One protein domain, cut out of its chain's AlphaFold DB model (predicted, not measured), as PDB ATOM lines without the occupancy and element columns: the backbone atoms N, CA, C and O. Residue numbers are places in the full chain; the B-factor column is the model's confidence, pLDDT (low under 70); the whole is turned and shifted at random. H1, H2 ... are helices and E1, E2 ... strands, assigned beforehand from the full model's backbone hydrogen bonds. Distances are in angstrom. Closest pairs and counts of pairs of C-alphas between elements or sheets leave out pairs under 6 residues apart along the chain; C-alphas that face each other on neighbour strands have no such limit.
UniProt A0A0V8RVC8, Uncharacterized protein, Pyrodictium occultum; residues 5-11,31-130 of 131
ATOM      1  N   LEU A   5     149.967 153.632 152.491       47.75
ATOM      2  CA  LEU A   5     149.136 152.912 153.456       47.75
ATOM      3  C   LEU A   5     149.948 151.754 154.037       47.75
ATOM      4  O   LEU A   5     150.477 150.941 153.279       47.75
ATOM      5  N   ALA A   6     150.020 151.664 155.356       53.66
ATOM      6  CA  ALA A   6     150.507 150.498 156.070       53.66
ATOM      7  C   ALA A   6     149.301 149.730 156.628       53.66
ATOM      8  O   ALA A   6     148.419 150.331 157.226       53.66
ATOM      9  N   ARG A   7     149.275 148.413 156.382       51.91
ATOM     10  CA  ARG A   7     148.375 147.379 156.935       51.91
ATOM     11  C   ARG A   7     146.930 147.812 157.248       51.91
ATOM     12  O   ARG A   7     146.680 148.492 158.234       51.91
ATOM     13  N   VAL A   8     145.971 147.298 156.476       52.97
ATOM     14  CA  VAL A   8     144.544 147.406 156.813       52.97
ATOM     15  C   VAL A   8     144.127 146.193 157.638       52.97
ATOM     16  O   VAL A   8     144.319 145.063 157.199       52.97
ATOM     17  N   ASN A   9     143.579 146.417 158.830       51.97
ATOM     18  CA  ASN A   9     142.930 145.376 159.622       51.97
ATOM     19  C   ASN A   9     141.426 145.643 159.616       51.97
ATOM     20  O   ASN A   9     140.979 146.705 160.042       51.97
ATOM     21  N   ILE A  10     140.652 144.680 159.134       53.91
ATOM     22  CA  ILE A  10     139.192 144.724 159.144       53.91
ATOM     23  C   ILE A  10     138.733 143.983 160.404       53.91
ATOM     24  O   ILE A  10     139.131 142.839 160.620       53.91
ATOM     25  N   PHE A  11     137.949 144.634 161.262       51.97
ATOM     26  CA  PHE A  11     137.482 144.064 162.528       51.97
ATOM     27  C   PHE A  11     135.956 144.155 162.642       51.97
ATOM     28  O   PHE A  11     135.336 145.127 162.215       51.97
ATOM     29  N   PRO A  31     137.932 142.779 147.096       77.50
ATOM     30  CA  PRO A  31     137.340 144.063 146.717       77.50
ATOM     31  C   PRO A  31     136.949 144.897 147.946       77.50
ATOM     32  O   PRO A  31     137.061 146.123 147.922       77.50
ATOM     33  N   VAL A  32     136.566 144.239 149.046       79.50
ATOM     34  CA  VAL A  32     136.287 144.879 150.339       79.50
ATOM     35  C   VAL A  32     137.530 145.573 150.884       79.50
ATOM     36  O   VAL A  32     137.483 146.750 151.249       79.50
ATOM     37  N   GLU A  33     138.661 144.869 150.914       77.62
ATOM     38  CA  GLU A  33     139.896 145.432 151.446       77.62
ATOM     39  C   GLU A  33     140.430 146.560 150.564       77.62
ATOM     40  O   GLU A  33     140.873 147.592 151.073       77.62
ATOM     41  N   THR A  34     140.346 146.412 149.242       83.81
ATOM     42  CA  THR A  34     140.753 147.465 148.307       83.81
ATOM     43  C   THR A  34     139.917 148.729 148.494       83.81
ATOM     44  O   THR A  34     140.479 149.825 148.563       83.81
ATOM     45  N   LEU A  35     138.597 148.610 148.660       86.81
ATOM     46  CA  LEU A  35     137.739 149.753 148.971       86.81
ATOM     47  C   LEU A  35     138.105 150.384 150.325       86.81
ATOM     48  O   LEU A  35     138.250 151.608 150.406       86.81
ATOM     49  N   ALA A  36     138.323 149.583 151.372       86.25
ATOM     50  CA  ALA A  36     138.740 150.086 152.684       86.25
ATOM     51  C   ALA A  36     140.083 150.841 152.606       86.25
ATOM     52  O   ALA A  36     140.213 151.950 153.130       86.25
ATOM     53  N   ARG A  37     141.061 150.310 151.858       85.00
ATOM     54  CA  ARG A  37     142.344 150.975 151.560       85.00
ATOM     55  C   ARG A  37     142.138 152.318 150.857       85.00
ATOM     56  O   ARG A  37     142.789 153.303 151.212       85.00
ATOM     57  N   LEU A  38     141.236 152.395 149.877       87.69
ATOM     58  CA  LEU A  38     140.925 153.651 149.185       87.69
ATOM     59  C   LEU A  38     140.304 154.685 150.126       87.69
ATOM     60  O   LEU A  38     140.722 155.845 150.095       87.69
ATOM     61  N   SER A  39     139.382 154.272 150.999       90.38
ATOM     62  CA  SER A  39     138.830 155.143 152.040       90.38
ATOM     63  C   SER A  39     139.915 155.645 153.000       90.38
ATOM     64  O   SER A  39     140.040 156.850 153.213       90.38
ATOM     65  N   CYS A  40     140.784 154.763 153.495       87.31
ATOM     66  CA  CYS A  40     141.930 155.134 154.326       87.31
ATOM     67  C   CYS A  40     142.838 156.167 153.655       87.31
ATOM     68  O   CYS A  40     143.229 157.164 154.262       87.31
ATOM     69  N   LYS A  41     143.141 155.974 152.368       87.50
ATOM     70  CA  LYS A  41     143.955 156.920 151.599       87.50
ATOM     71  C   LYS A  41     143.263 158.263 151.433       87.50
ATOM     72  O   LYS A  41     143.926 159.298 151.454       87.50
ATOM     73  N   TYR A  42     141.945 158.244 151.268       90.88
ATOM     74  CA  TYR A  42     141.130 159.443 151.193       90.88
ATOM     75  C   TYR A  42     141.226 160.248 152.497       90.88
ATOM     76  O   TYR A  42     141.553 161.434 152.461       90.88
ATOM     77  N   ILE A  43     141.030 159.588 153.645       90.31
ATOM     78  CA  ILE A  43     141.165 160.191 154.980       90.31
ATOM     79  C   ILE A  43     142.583 160.731 155.187       90.31
ATOM     80  O   ILE A  43     142.757 161.871 155.608       90.31
ATOM     81  N   GLY A  44     143.599 159.956 154.810       86.12
ATOM     82  CA  GLY A  44     144.995 160.368 154.910       86.12
ATOM     83  C   GLY A  44     145.340 161.606 154.108       86.12
ATOM     84  O   GLY A  44     146.049 162.477 154.595       86.12
ATOM     85  N   LEU A  45     144.814 161.731 152.892       87.50
ATOM     86  CA  LEU A  45     145.002 162.948 152.107       87.50
ATOM     87  C   LEU A  45     144.337 164.157 152.761       87.50
ATOM     88  O   LEU A  45     144.885 165.248 152.673       87.50
ATOM     89  N   LEU A  46     143.187 163.990 153.410       89.25
ATOM     90  CA  LEU A  46     142.561 165.083 154.151       89.25
ATOM     91  C   LEU A  46     143.379 165.471 155.389       89.25
ATOM     92  O   LEU A  46     143.592 166.659 155.614       89.25
ATOM     93  N   ALA A  47     143.883 164.488 156.139       85.06
ATOM     94  CA  ALA A  47     144.645 164.705 157.369       85.06
ATOM     95  C   ALA A  47     146.067 165.249 157.123       85.06
ATOM     96  O   ALA A  47     146.492 166.186 157.791       85.06
ATOM     97  N   CYS A  48     146.803 164.703 156.148       82.94
ATOM     98  CA  CYS A  48     148.185 165.103 155.847       82.94
ATOM     99  C   CYS A  48     148.286 166.394 155.007       82.94
ATOM    100  O   CYS A  48     149.379 166.935 154.846       82.94
ATOM    101  N   GLY A  49     147.189 166.851 154.398       82.50
ATOM    102  CA  GLY A  49     147.174 168.004 153.496       82.50
ATOM    103  C   GLY A  49     146.411 167.708 152.198       82.50
ATOM    104  O   GLY A  49     146.909 166.941 151.360       82.50
ATOM    105  N   PRO A  50     145.228 168.318 151.991       80.38
ATOM    106  CA  PRO A  50     144.312 167.927 150.930       80.38
ATOM    107  C   PRO A  50     144.904 168.161 149.541       80.38
ATOM    108  O   PRO A  50     145.423 169.228 149.219       80.38
ATOM    109  N   LYS A  51     144.756 167.154 148.674       84.44
ATOM    110  CA  LYS A  51     145.141 167.214 147.256       84.44
ATOM    111  C   LYS A  51     143.899 166.984 146.398       84.44
ATOM    112  O   LYS A  51     143.574 165.826 146.136       84.44
ATOM    113  N   PRO A  52     143.200 168.042 145.944       87.06
ATOM    114  CA  PRO A  52     141.890 167.921 145.298       87.06
ATOM    115  C   PRO A  52     141.861 166.951 144.111       87.06
ATOM    116  O   PRO A  52     140.944 166.142 143.996       87.06
ATOM    117  N   ALA A  53     142.898 166.971 143.267       81.62
ATOM    118  CA  ALA A  53     143.015 166.055 142.133       81.62
ATOM    119  C   ALA A  53     143.119 164.583 142.573       81.62
ATOM    120  O   ALA A  53     142.459 163.719 141.998       81.62
ATOM    121  N   ALA A  54     143.893 164.297 143.624       84.69
ATOM    122  CA  ALA A  54     144.033 162.946 144.162       84.69
ATOM    123  C   ALA A  54     142.747 162.477 144.860       84.69
ATOM    124  O   ALA A  54     142.328 161.342 144.662       84.69
ATOM    125  N   LEU A  55     142.080 163.360 145.614       89.38
ATOM    126  CA  LEU A  55     140.786 163.069 146.239       89.38
ATOM    127  C   LEU A  55     139.721 162.735 145.182       89.38
ATOM    128  O   LEU A  55     138.981 161.766 145.337       89.38
ATOM    129  N   ARG A  56     139.673 163.492 144.080       89.19
ATOM    130  CA  ARG A  56     138.765 163.212 142.960       89.19
ATOM    131  C   ARG A  56     139.062 161.863 142.305       89.19
ATOM    132  O   ARG A  56     138.133 161.101 142.072       89.19
ATOM    133  N   ALA A  57     140.332 161.560 142.037       86.75
ATOM    134  CA  ALA A  57     140.727 160.282 141.445       86.75
ATOM    135  C   ALA A  57     140.341 159.088 142.335       86.75
ATOM    136  O   ALA A  57     139.830 158.095 141.830       86.75
ATOM    137  N   LEU A  58     140.522 159.204 143.656       88.00
ATOM    138  CA  LEU A  58     140.123 158.157 144.601       88.00
ATOM    139  C   LEU A  58     138.609 157.945 144.642       88.00
ATOM    140  O   LEU A  58     138.175 156.801 144.700       88.00
ATOM    141  N   ARG A  59     137.810 159.022 144.587       89.88
ATOM    142  CA  ARG A  59     136.340 158.922 144.529       89.88
ATOM    143  C   ARG A  59     135.871 158.170 143.291       89.88
ATOM    144  O   ARG A  59     135.057 157.266 143.416       89.88
ATOM    145  N   LEU A  60     136.406 158.527 142.122       88.75
ATOM    146  CA  LEU A  60     136.069 157.854 140.866       88.75
ATOM    147  C   LEU A  60     136.462 156.375 140.920       88.75
ATOM    148  O   LEU A  60     135.620 155.519 140.697       88.75
ATOM    149  N   LEU A  61     137.698 156.078 141.335       87.69
ATOM    150  CA  LEU A  61     138.189 154.704 141.429       87.69
ATOM    151  C   LEU A  61     137.368 153.846 142.403       87.69
ATOM    152  O   LEU A  61     137.069 152.694 142.104       87.69
ATOM    153  N   ALA A  62     137.000 154.389 143.564       88.56
ATOM    154  CA  ALA A  62     136.166 153.675 144.525       88.56
ATOM    155  C   ALA A  62     134.740 153.453 144.001       88.56
ATOM    156  O   ALA A  62     134.180 152.385 144.229       88.56
ATOM    157  N   GLY A  63     134.173 154.429 143.284       87.94
ATOM    158  CA  GLY A  63     132.874 154.295 142.627       87.94
ATOM    159  C   GLY A  63     132.876 153.220 141.540       87.94
ATOM    160  O   GLY A  63     132.003 152.355 141.544       87.94
ATOM    161  N   ASP A  64     133.886 153.226 140.669       88.00
ATOM    162  CA  ASP A  64     134.038 152.245 139.589       88.00
ATOM    163  C   ASP A  64     134.231 150.827 140.145       88.00
ATOM    164  O   ASP A  64     133.586 149.886 139.686       88.00
ATOM    165  N   LEU A  65     135.068 150.670 141.180       85.88
ATOM    166  CA  LEU A  65     135.250 149.387 141.862       85.88
ATOM    167  C   LEU A  65     133.967 148.930 142.550       85.88
ATOM    168  O   LEU A  65     133.567 147.780 142.392       85.88
ATOM    169  N   TYR A  66     133.298 149.814 143.289       86.50
ATOM    170  CA  TYR A  66     132.034 149.470 143.927       86.50
ATOM    171  C   TYR A  66     131.021 148.982 142.888       86.50
ATOM    172  O   TYR A  66     130.481 147.892 143.047       86.50
ATOM    173  N   ALA A  67     130.840 149.712 141.783       85.25
ATOM    174  CA  ALA A  67     129.941 149.333 140.696       85.25
ATOM    175  C   ALA A  67     130.319 147.987 140.053       85.25
ATOM    176  O   ALA A  67     129.443 147.154 139.835       85.25
ATOM    177  N   ALA A  68     131.610 147.746 139.799       83.81
ATOM    178  CA  ALA A  68     132.098 146.506 139.193       83.81
ATOM    179  C   ALA A  68     131.865 145.266 140.075       83.81
ATOM    180  O   ALA A  68     131.611 144.184 139.553       83.81
ATOM    181  N   TYR A  69     131.931 145.422 141.402       79.31
ATOM    182  CA  TYR A  69     131.802 144.320 142.364       79.31
ATOM    183  C   TYR A  69     130.460 144.303 143.115       79.31
ATOM    184  O   TYR A  69     130.250 143.463 144.001       79.31
ATOM    185  N   THR A  70     129.524 145.193 142.762       73.50
ATOM    186  CA  THR A  70     128.170 145.196 143.328       73.50
ATOM    187  C   THR A  70     127.492 143.864 142.974       73.50
ATOM    188  O   THR A  70     127.224 143.583 141.810       73.50
ATOM    189  N   GLY A  71     127.241 143.016 143.978       60.12
ATOM    190  CA  GLY A  71     126.590 141.706 143.821       60.12
ATOM    191  C   GLY A  71     127.511 140.477 143.740       60.12
ATOM    192  O   GLY A  71     127.007 139.371 143.904       60.12
ATOM    193  N   MET A  72     128.833 140.639 143.568       61.12
ATOM    194  CA  MET A  72     129.790 139.516 143.423       61.12
ATOM    195  C   MET A  72     130.782 139.351 144.590       61.12
ATOM    196  O   MET A  72     131.596 138.436 144.575       61.12
ATOM    197  N   GLY A  73     130.726 140.214 145.606       60.62
ATOM    198  CA  GLY A  73     131.633 140.132 146.767       60.62
ATOM    199  C   GLY A  73     131.529 141.279 147.775       60.62
ATOM    200  O   GLY A  73     132.233 141.280 148.777       60.62
ATOM    201  N   LEU A  74     130.652 142.259 147.527       68.81
ATOM    202  CA  LEU A  74     130.420 143.421 148.398       68.81
ATOM    203  C   LEU A  74     129.064 143.363 149.128       68.81
ATOM    204  O   LEU A  74     128.492 144.401 149.458       68.81
ATOM    205  N   GLN A  75     128.500 142.165 149.332       65.19
ATOM    206  CA  GLN A  75     127.216 142.024 150.028       65.19
ATOM    207  C   GLN A  75     127.331 142.603 151.445       65.19
ATOM    208  O   GLN A  75     128.202 142.212 152.211       65.19
ATOM    209  N   GLY A  76     126.465 143.563 151.779       72.62
ATOM    210  CA  GLY A  76     126.485 144.203 153.096       72.62
ATOM    211  C   GLY A  76     127.490 145.347 153.245       72.62
ATOM    212  O   GLY A  76     127.813 145.709 154.373       72.62
ATOM    213  N   LEU A  77     127.950 145.952 152.145       79.00
ATOM    214  CA  LEU A  77     128.773 147.162 152.162       79.00
ATOM    215  C   LEU A  77     128.265 148.209 151.176       79.00
ATOM    216  O   LEU A  77     127.753 147.880 150.110       79.00
ATOM    217  N   VAL A  78     128.457 149.474 151.529       86.44
ATOM    218  CA  VAL A  78     128.190 150.636 150.682       86.44
ATOM    219  C   VAL A  78     129.376 151.592 150.719       86.44
ATOM    220  O   VAL A  78     130.083 151.697 151.727       86.44
ATOM    221  N   VAL A  79     129.590 152.300 149.611       89.56
ATOM    222  CA  VAL A  79     130.522 153.427 149.546       89.56
ATOM    223  C   VAL A  79     129.719 154.716 149.672       89.56
ATOM    224  O   VAL A  79     128.874 155.004 148.827       89.56
ATOM    225  N   GLU A  80     129.982 155.500 150.716       90.62
ATOM    226  CA  GLU A  80     129.255 156.742 150.993       90.62
ATOM    227  C   GLU A  80     130.202 157.917 151.235       90.62
ATOM    228  O   GLU A  80     131.270 157.776 151.831       90.62
ATOM    229  N   GLU A  81     129.781 159.112 150.822       92.56
ATOM    230  CA  GLU A  81     130.428 160.356 151.231       92.56
ATOM    231  C   GLU A  81     129.723 160.932 152.463       92.56
ATOM    232  O   GLU A  81     128.522 161.209 152.444       92.56
ATOM    233  N   ARG A  82     130.475 161.157 153.542       92.88
ATOM    234  CA  ARG A  82     129.964 161.738 154.791       92.88
ATOM    235  C   ARG A  82     130.769 162.967 155.175       92.88
ATOM    236  O   ARG A  82     131.978 163.021 154.979       92.88
ATOM    237  N   ARG A  83     130.099 163.979 155.723       91.69
ATOM    238  CA  ARG A  83     130.743 165.229 156.136       91.69
ATOM    239  C   ARG A  83     131.056 165.205 157.628       91.69
ATOM    240  O   ARG A  83     130.148 165.109 158.445       91.69
ATOM    241  N   TYR A  84     132.327 165.386 157.954       90.44
ATOM    242  CA  TYR A  84     132.842 165.542 159.308       90.44
ATOM    243  C   TYR A  84     133.291 166.983 159.530       90.44
ATOM    244  O   TYR A  84     133.741 167.654 158.598       90.44
ATOM    245  N   ARG A  85     133.163 167.465 160.769       87.25
ATOM    246  CA  ARG A  85     133.482 168.854 161.127       87.25
ATOM    247  C   ARG A  85     134.948 169.196 160.851       87.25
ATOM    248  O   ARG A  85     135.207 170.221 160.231       87.25
ATOM    249  N   ASP A  86     135.858 168.312 161.251       84.88
ATOM    250  CA  ASP A  86     137.299 168.597 161.254       84.88
ATOM    251  C   ASP A  86     138.034 168.038 160.023       84.88
ATOM    252  O   ASP A  86     139.105 168.518 159.671       84.88
ATOM    253  N   LEU A  87     137.439 167.062 159.324       84.88
ATOM    254  CA  LEU A  87     138.019 166.428 158.128       84.88
ATOM    255  C   LEU A  87     137.356 166.858 156.812       84.88
ATOM    256  O   LEU A  87     137.914 166.642 155.738       84.88
ATOM    257  N   GLY A  88     136.167 167.463 156.863       89.38
ATOM    258  CA  GLY A  88     135.369 167.751 155.673       89.38
ATOM    259  C   GLY A  88     134.648 166.511 155.138       89.38
ATOM    260  O   GLY A  88     134.230 165.642 155.901       89.38
ATOM    261  N   THR A  89     134.426 166.448 153.823       92.38
ATOM    262  CA  THR A  89     133.727 165.317 153.193       92.38
ATOM    263  C   THR A  89     134.679 164.152 152.985       92.38
ATOM    264  O   THR A  89     135.598 164.266 152.180       92.38
ATOM    265  N   VAL A  90     134.411 163.037 153.652       92.81
ATOM    266  CA  VAL A  90     135.189 161.801 153.637       92.81
ATOM    267  C   VAL A  90     134.441 160.723 152.859       92.81
ATOM    268  O   VAL A  90     133.238 160.554 153.036       92.81
ATOM    269  N   LEU A  91     135.167 159.976 152.027       93.19
ATOM    270  CA  LEU A  91     134.679 158.750 151.404       93.19
ATOM    271  C   LEU A  91     134.864 157.563 152.360       93.19
ATOM    272  O   LEU A  91     135.993 157.285 152.774       93.19
ATOM    273  N   LEU A  92     133.787 156.856 152.679       91.88
ATOM    274  CA  LEU A  92     133.754 155.749 153.632       91.88
ATOM    275  C   LEU A  92     133.225 154.465 153.002       91.88
ATOM    276  O   LEU A  92     132.418 154.509 152.078       91.88
ATOM    277  N   VAL A  93     133.669 153.334 153.549       88.94
ATOM    278  CA  VAL A  93     133.192 151.991 153.195       88.94
ATOM    279  C   VAL A  93     132.559 151.389 154.434       88.94
ATOM    280  O   VAL A  93     133.258 151.030 155.374       88.94
ATOM    281  N   ILE A  94     131.237 151.336 154.484       86.44
ATOM    282  CA  ILE A  94     130.498 151.024 155.714       86.44
ATOM    283  C   ILE A  94     129.368 150.040 155.433       86.44
ATOM    284  O   ILE A  94     128.941 149.914 154.285       86.44
ATOM    285  N   PRO A  95     128.855 149.343 156.459       83.12
ATOM    286  CA  PRO A  95     127.647 148.551 156.303       83.12
ATOM    287  C   PRO A  95     126.441 149.424 155.910       83.12
ATOM    288  O   PRO A  95     126.353 150.580 156.345       83.12
ATOM    289  N   PRO A  96     125.483 148.892 155.131       80.00
ATOM    290  CA  PRO A  96     124.246 149.594 154.821       80.00
ATOM    291  C   PRO A  96     123.475 149.902 156.109       80.00
ATOM    292  O   PRO A  96     123.432 149.093 157.034       80.00
ATOM    293  N   GLY A  97     122.859 151.084 156.172       78.31
ATOM    294  CA  GLY A  97     122.126 151.524 157.364       78.31
ATOM    295  C   GLY A  97     123.018 152.004 158.515       78.31
ATOM    296  O   GLY A  97     122.514 152.303 159.593       78.31
ATOM    297  N   CYS A  98     124.330 152.125 158.301       84.25
ATOM    298  CA  CYS A  98     125.218 152.791 159.242       84.25
ATOM    299  C   CYS A  98     124.845 154.283 159.396       84.25
ATOM    300  O   CYS A  98     125.171 155.129 158.558       84.25
ATOM    301  N   GLU A  99     124.147 154.626 160.481       85.06
ATOM    302  CA  GLU A  99     123.699 156.004 160.722       85.06
ATOM    303  C   GLU A  99     124.830 156.918 161.201       85.06
ATOM    304  O   GLU A  99     124.913 158.079 160.790       85.06
ATOM    305  N   ARG A 100     125.699 156.389 162.073       87.06
ATOM    306  CA  ARG A 100     126.762 157.135 162.761       87.06
ATOM    307  C   ARG A 100     128.120 156.447 162.600       87.06
ATOM    308  O   ARG A 100     128.588 155.805 163.536       87.06
ATOM    309  N   PRO A 101     128.751 156.562 161.423       90.00
ATOM    310  CA  PRO A 101     130.137 156.158 161.270       90.00
ATOM    311  C   PRO A 101     131.052 157.102 162.055       90.00
ATOM    312  O   PRO A 101     130.963 158.328 161.939       90.00
ATOM    313  N   GLU A 102     131.958 156.531 162.830       91.31
ATOM    314  CA  GLU A 102     132.957 157.239 163.622       91.31
ATOM    315  C   GLU A 102     134.322 157.115 162.944       91.31
ATOM    316  O   GLU A 102     134.672 156.052 162.432       91.31
ATOM    317  N   ILE A 103     135.075 158.216 162.922       91.25
ATOM    318  CA  ILE A 103     136.457 158.248 162.442       91.25
ATOM    319  C   ILE A 103     137.318 158.720 163.602       91.25
ATOM    320  O   ILE A 103     137.181 159.855 164.061       91.25
ATOM    321  N   GLU A 104     138.228 157.867 164.039       89.38
ATOM    322  CA  GLU A 104     139.265 158.227 164.990       89.38
ATOM    323  C   GLU A 104     140.594 158.358 164.252       89.38
ATOM    324  O   GLU A 104     141.021 157.447 163.539       89.38
ATOM    325  N   LEU A 105     141.253 159.498 164.444       86.44
ATOM    326  CA  LEU A 105     142.625 159.723 164.013       86.44
ATOM    327  C   LEU A 105     143.509 159.709 165.249       86.44
ATOM    328  O   LEU A 105     143.406 160.587 166.106       86.44
ATOM    329  N   ARG A 106     144.377 158.711 165.344       83.62
ATOM    330  CA  ARG A 106     145.356 158.592 166.418       83.62
ATOM    331  C   ARG A 106     146.719 158.927 165.838       83.62
ATOM    332  O   ARG A 106     147.094 158.421 164.784       83.62
ATOM    333  N   ALA A 107     147.450 159.814 166.505       76.25
ATOM    334  CA  ALA A 107     148.855 159.998 166.181       76.25
ATOM    335  C   ALA A 107     149.575 158.679 166.497       76.25
ATOM    336  O   ALA A 107     149.534 158.213 167.637       76.25
ATOM    337  N   GLY A 108     150.162 158.067 165.473       66.75
ATOM    338  CA  GLY A 108     151.070 156.942 165.629       66.75
ATOM    339  C   GLY A 108     152.469 157.442 165.998       66.75
ATOM    340  O   GLY A 108     152.640 158.508 166.591       66.75
ATOM    341  N   GLY A 109     153.493 156.671 165.625       69.06
ATOM    342  CA  GLY A 109     154.887 157.127 165.681       69.06
ATOM    343  C   GLY A 109     155.181 158.305 164.735       69.06
ATOM    344  O   GLY A 109     154.284 158.876 164.118       69.06
ATOM    345  N   GLU A 110     156.458 158.671 164.592       72.44
ATOM    346  CA  GLU A 110     156.880 159.804 163.752       72.44
ATOM    347  C   GLU A 110     156.308 159.738 162.324       72.44
ATOM    348  O   GLU A 110     156.603 158.823 161.555       72.44
ATOM    349  N   GLY A 111     155.483 160.729 161.965       66.75
ATOM    350  CA  GLY A 111     154.879 160.845 160.634       66.75
ATOM    351  C   GLY A 111     153.806 159.797 160.315       66.75
ATOM    352  O   GLY A 111     153.368 159.727 159.163       66.75
ATOM    353  N   VAL A 112     153.383 159.000 161.303       75.19
ATOM    354  CA  VAL A 112     152.364 157.956 161.158       75.19
ATOM    355  C   VAL A 112     151.056 158.384 161.823       75.19
ATOM    356  O   VAL A 112     151.054 158.903 162.935       75.19
ATOM    357  N   PHE A 113     149.933 158.134 161.157       74.12
ATOM    358  CA  PHE A 113     148.588 158.256 161.714       74.12
ATOM    359  C   PHE A 113     147.893 156.905 161.654       74.12
ATOM    360  O   PHE A 113     147.804 156.315 160.581       74.12
ATOM    361  N   ASP A 114     147.356 156.451 162.777       82.19
ATOM    362  CA  ASP A 114     146.450 155.312 162.807       82.19
ATOM    363  C   ASP A 114     145.023 155.829 162.651       82.19
ATOM    364  O   ASP A 114     144.533 156.645 163.437       82.19
ATOM    365  N   VAL A 115     144.368 155.389 161.586       83.31
ATOM    366  CA  VAL A 115     142.991 155.753 161.274       83.31
ATOM    367  C   VAL A 115     142.116 154.568 161.560       83.31
ATOM    368  O   VAL A 115     142.316 153.498 160.991       83.31
ATOM    369  N   ARG A 116     141.104 154.784 162.386       86.94
ATOM    370  CA  ARG A 116     140.078 153.796 162.670       86.94
ATOM    371  C   ARG A 116     138.735 154.331 162.213       86.94
ATOM    372  O   ARG A 116     138.328 155.415 162.619       86.94
ATOM    373  N   VAL A 117     138.046 153.555 161.390       87.44
ATOM    374  CA  VAL A 117     136.658 153.800 161.009       87.44
ATOM    375  C   VAL A 117     135.802 152.720 161.645       87.44
ATOM    376  O   VAL A 117     136.100 151.535 161.503       87.44
ATOM    377  N   SER A 118     134.744 153.114 162.344       86.94
ATOM    378  CA  SER A 118     133.834 152.180 163.009       86.94
ATOM    379  C   SER A 118     132.374 152.554 162.824       86.94
ATOM    380  O   SER A 118     132.011 153.723 162.755       86.94
ATOM    381  N   CYS A 119     131.517 151.539 162.775       82.12
ATOM    382  CA  CYS A 119     130.076 151.692 162.813       82.12
ATOM    383  C   CYS A 119     129.410 150.469 163.443       82.12
ATOM    384  O   CYS A 119     129.459 149.374 162.885       82.12
ATOM    385  N   GLY A 120     128.797 150.645 164.619       68.50
ATOM    386  CA  GLY A 120     127.969 149.607 165.251       68.50
ATOM    387  C   GLY A 120     128.675 148.266 165.503       68.50
ATOM    388  O   GLY A 120     128.018 147.233 165.498       68.50
ATOM    389  N   GLY A 121     130.002 148.266 165.689       69.56
ATOM    390  CA  GLY A 121     130.809 147.060 165.938       69.56
ATOM    391  C   GLY A 121     131.557 146.499 164.722       69.56
ATOM    392  O   GLY A 121     132.418 145.641 164.903       69.56
ATOM    393  N   ALA A 122     131.296 147.007 163.517       73.69
ATOM    394  CA  ALA A 122     132.094 146.739 162.322       73.69
ATOM    395  C   ALA A 122     133.035 147.915 162.038       73.69
ATOM    396  O   ALA A 122     132.715 149.064 162.349       73.69
ATOM    397  N   GLY A 123     134.198 147.656 161.453       77.31
ATOM    398  CA  GLY A 123     135.134 148.717 161.124       77.31
ATOM    399  C   GLY A 123     136.414 148.241 160.464       77.31
ATOM    400  O   GLY A 123     136.659 147.053 160.271       77.31
ATOM    401  N   TYR A 124     137.246 149.204 160.113       83.75
ATOM    402  CA  TYR A 124     138.579 148.953 159.596       83.75
ATOM    403  C   TYR A 124     139.551 149.966 160.178       83.75
ATOM    404  O   TYR A 124     139.194 151.096 160.515       83.75
ATOM    405  N   GLU A 125     140.791 149.529 160.319       83.19
ATOM    406  CA  GLU A 125     141.895 150.330 160.815       83.19
ATOM    407  C   GLU A 125     143.055 150.248 159.842       83.19
ATOM    408  O   GLU A 125     143.294 149.209 159.226       83.19
ATOM    409  N   CYS A 126     143.759 151.358 159.686       80.94
ATOM    410  CA  CYS A 126     144.872 151.479 158.769       80.94
ATOM    411  C   CYS A 126     145.901 152.473 159.293       80.94
ATOM    412  O   CYS A 126     145.554 153.560 159.751       80.94
ATOM    413  N   GLY A 127     147.172 152.111 159.154       79.62
ATOM    414  CA  GLY A 127     148.282 153.024 159.373       79.62
ATOM    415  C   GLY A 127     148.530 153.859 158.119       79.62
ATOM    416  O   GLY A 127     148.546 153.357 156.993       79.62
ATOM    417  N   LEU A 128     148.749 155.151 158.290       77.44
ATOM    418  CA  LEU A 128     149.041 156.095 157.222       77.44
ATOM    419  C   LEU A 128     150.373 156.758 157.490       77.44
ATOM    420  O   LEU A 128     150.597 157.230 158.595       77.44
ATOM    421  N   VAL A 129     151.220 156.879 156.475       76.62
ATOM    422  CA  VAL A 129     152.444 157.679 156.589       76.62
ATOM    423  C   VAL A 129     152.275 158.967 155.791       76.62
ATOM    424  O   VAL A 129     152.097 158.924 154.566       76.62
ATOM    425  N   CYS A 130     152.338 160.110 156.476       71.69
ATOM    426  CA  CYS A 130     152.380 161.419 155.834       71.69
ATOM    427  C   CYS A 130     153.807 161.671 155.328       71.69
ATOM    428  O   CYS A 130     154.681 162.066 156.096       71.69
TER     429      CYS A 130
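What this domain is: This is residues 5 to 11 and 31 to 130 of the 131 residues of an uncharacterized protein of Pyrodictium occultum (UniProt A0A0V8RVC8). One helix, H1, forms the core, with a twisted sheet of four strands over one side of it, a strand hairpin of E2 and E3 along another, and the second helix, H2, packed on its side away from the larger sheet. The other face of that sheet is bare. The printed part has 107 residues, with two named helices and six named strands in the order E1 H1 H2 E2 E3 E4 E5 E6; the larger sheet runs E1 - E6 - E5 - E4, all antiparallel, and the class is mixed, helices and strands. The whole is compact and rounded, with a radius of gyration of the C-alphas of 13.0 A and spans of 40 by 32 by 26 A.

How they stand to each other: E1, residues 5 to 11, is an edge strand and the antiparallel neighbour of E6, residues 122 to 129, with N 6 and O 127 2.8 A apart, within hydrogen-bond range. E6 forms a hairpin with E5, residues 112 to 119, where N 128 and O 113 are 2.7 A apart. E5 forms another with E4, residues 102 to 107, the other edge strand, where N 104 and O 116 are 2.8 A apart. E4, E5 and E6 make a meander, each strand the antiparallel neighbour of the one before. The sheet is twisted, its C-alphas lying up to 4.3 A off the best plane. H1, residues 31 to 48, is on this sheet at a height over the sheet of 8.4 A, two layers with the helix on one face. It lies over E1, E6 and E5, slantwise to the strands, at 53 degrees to E1 on the local plane. H2, residues 52 to 69, is not on this sheet; it touches H1 in a helical hairpin, opposite ways at a shallow tilt of 13 degrees, the closest C-alphas being those of Leu 35 and Ala 62, 6.1 A apart. E2, residues 78 to 84, and E3, residues 88 to 94, form an antiparallel hairpin, with N 82 and O 90 2.9 A apart. The closest C-alphas of H1 and E3 are those of Ser 39 and Leu 92, 5.4 A apart. E2 is apart from E4, E5 and E6. In H1 and H2 every O i to N i+4 pair is within hydrogen-bond range.

Where its parts are: E1 begins at C-alpha 5, (149.136, 152.912, 153.456), and measures 17.2 A. H1 measures 25.4 A and H2 25.8 A, H2 beginning at C-alpha 52, (141.890, 167.921, 145.298). E5 measures 23.2 A and E6 23.8 A, E6 ending at C-alpha 129, (152.444, 157.679, 156.589).

The domain as a whole: The C-alphas farthest apart are those of Gly 71 and Glu 110, 40.5 A. Residues 12 to 30 are not printed, and C-alphas 11 and 31 are 15.8 A apart across the cut. Of the links that are printed whole, none is long. The mean pLDDT of the printed part is 80.9; 17 residues are under 70, among them residues 5 to 11 and 71 to 75.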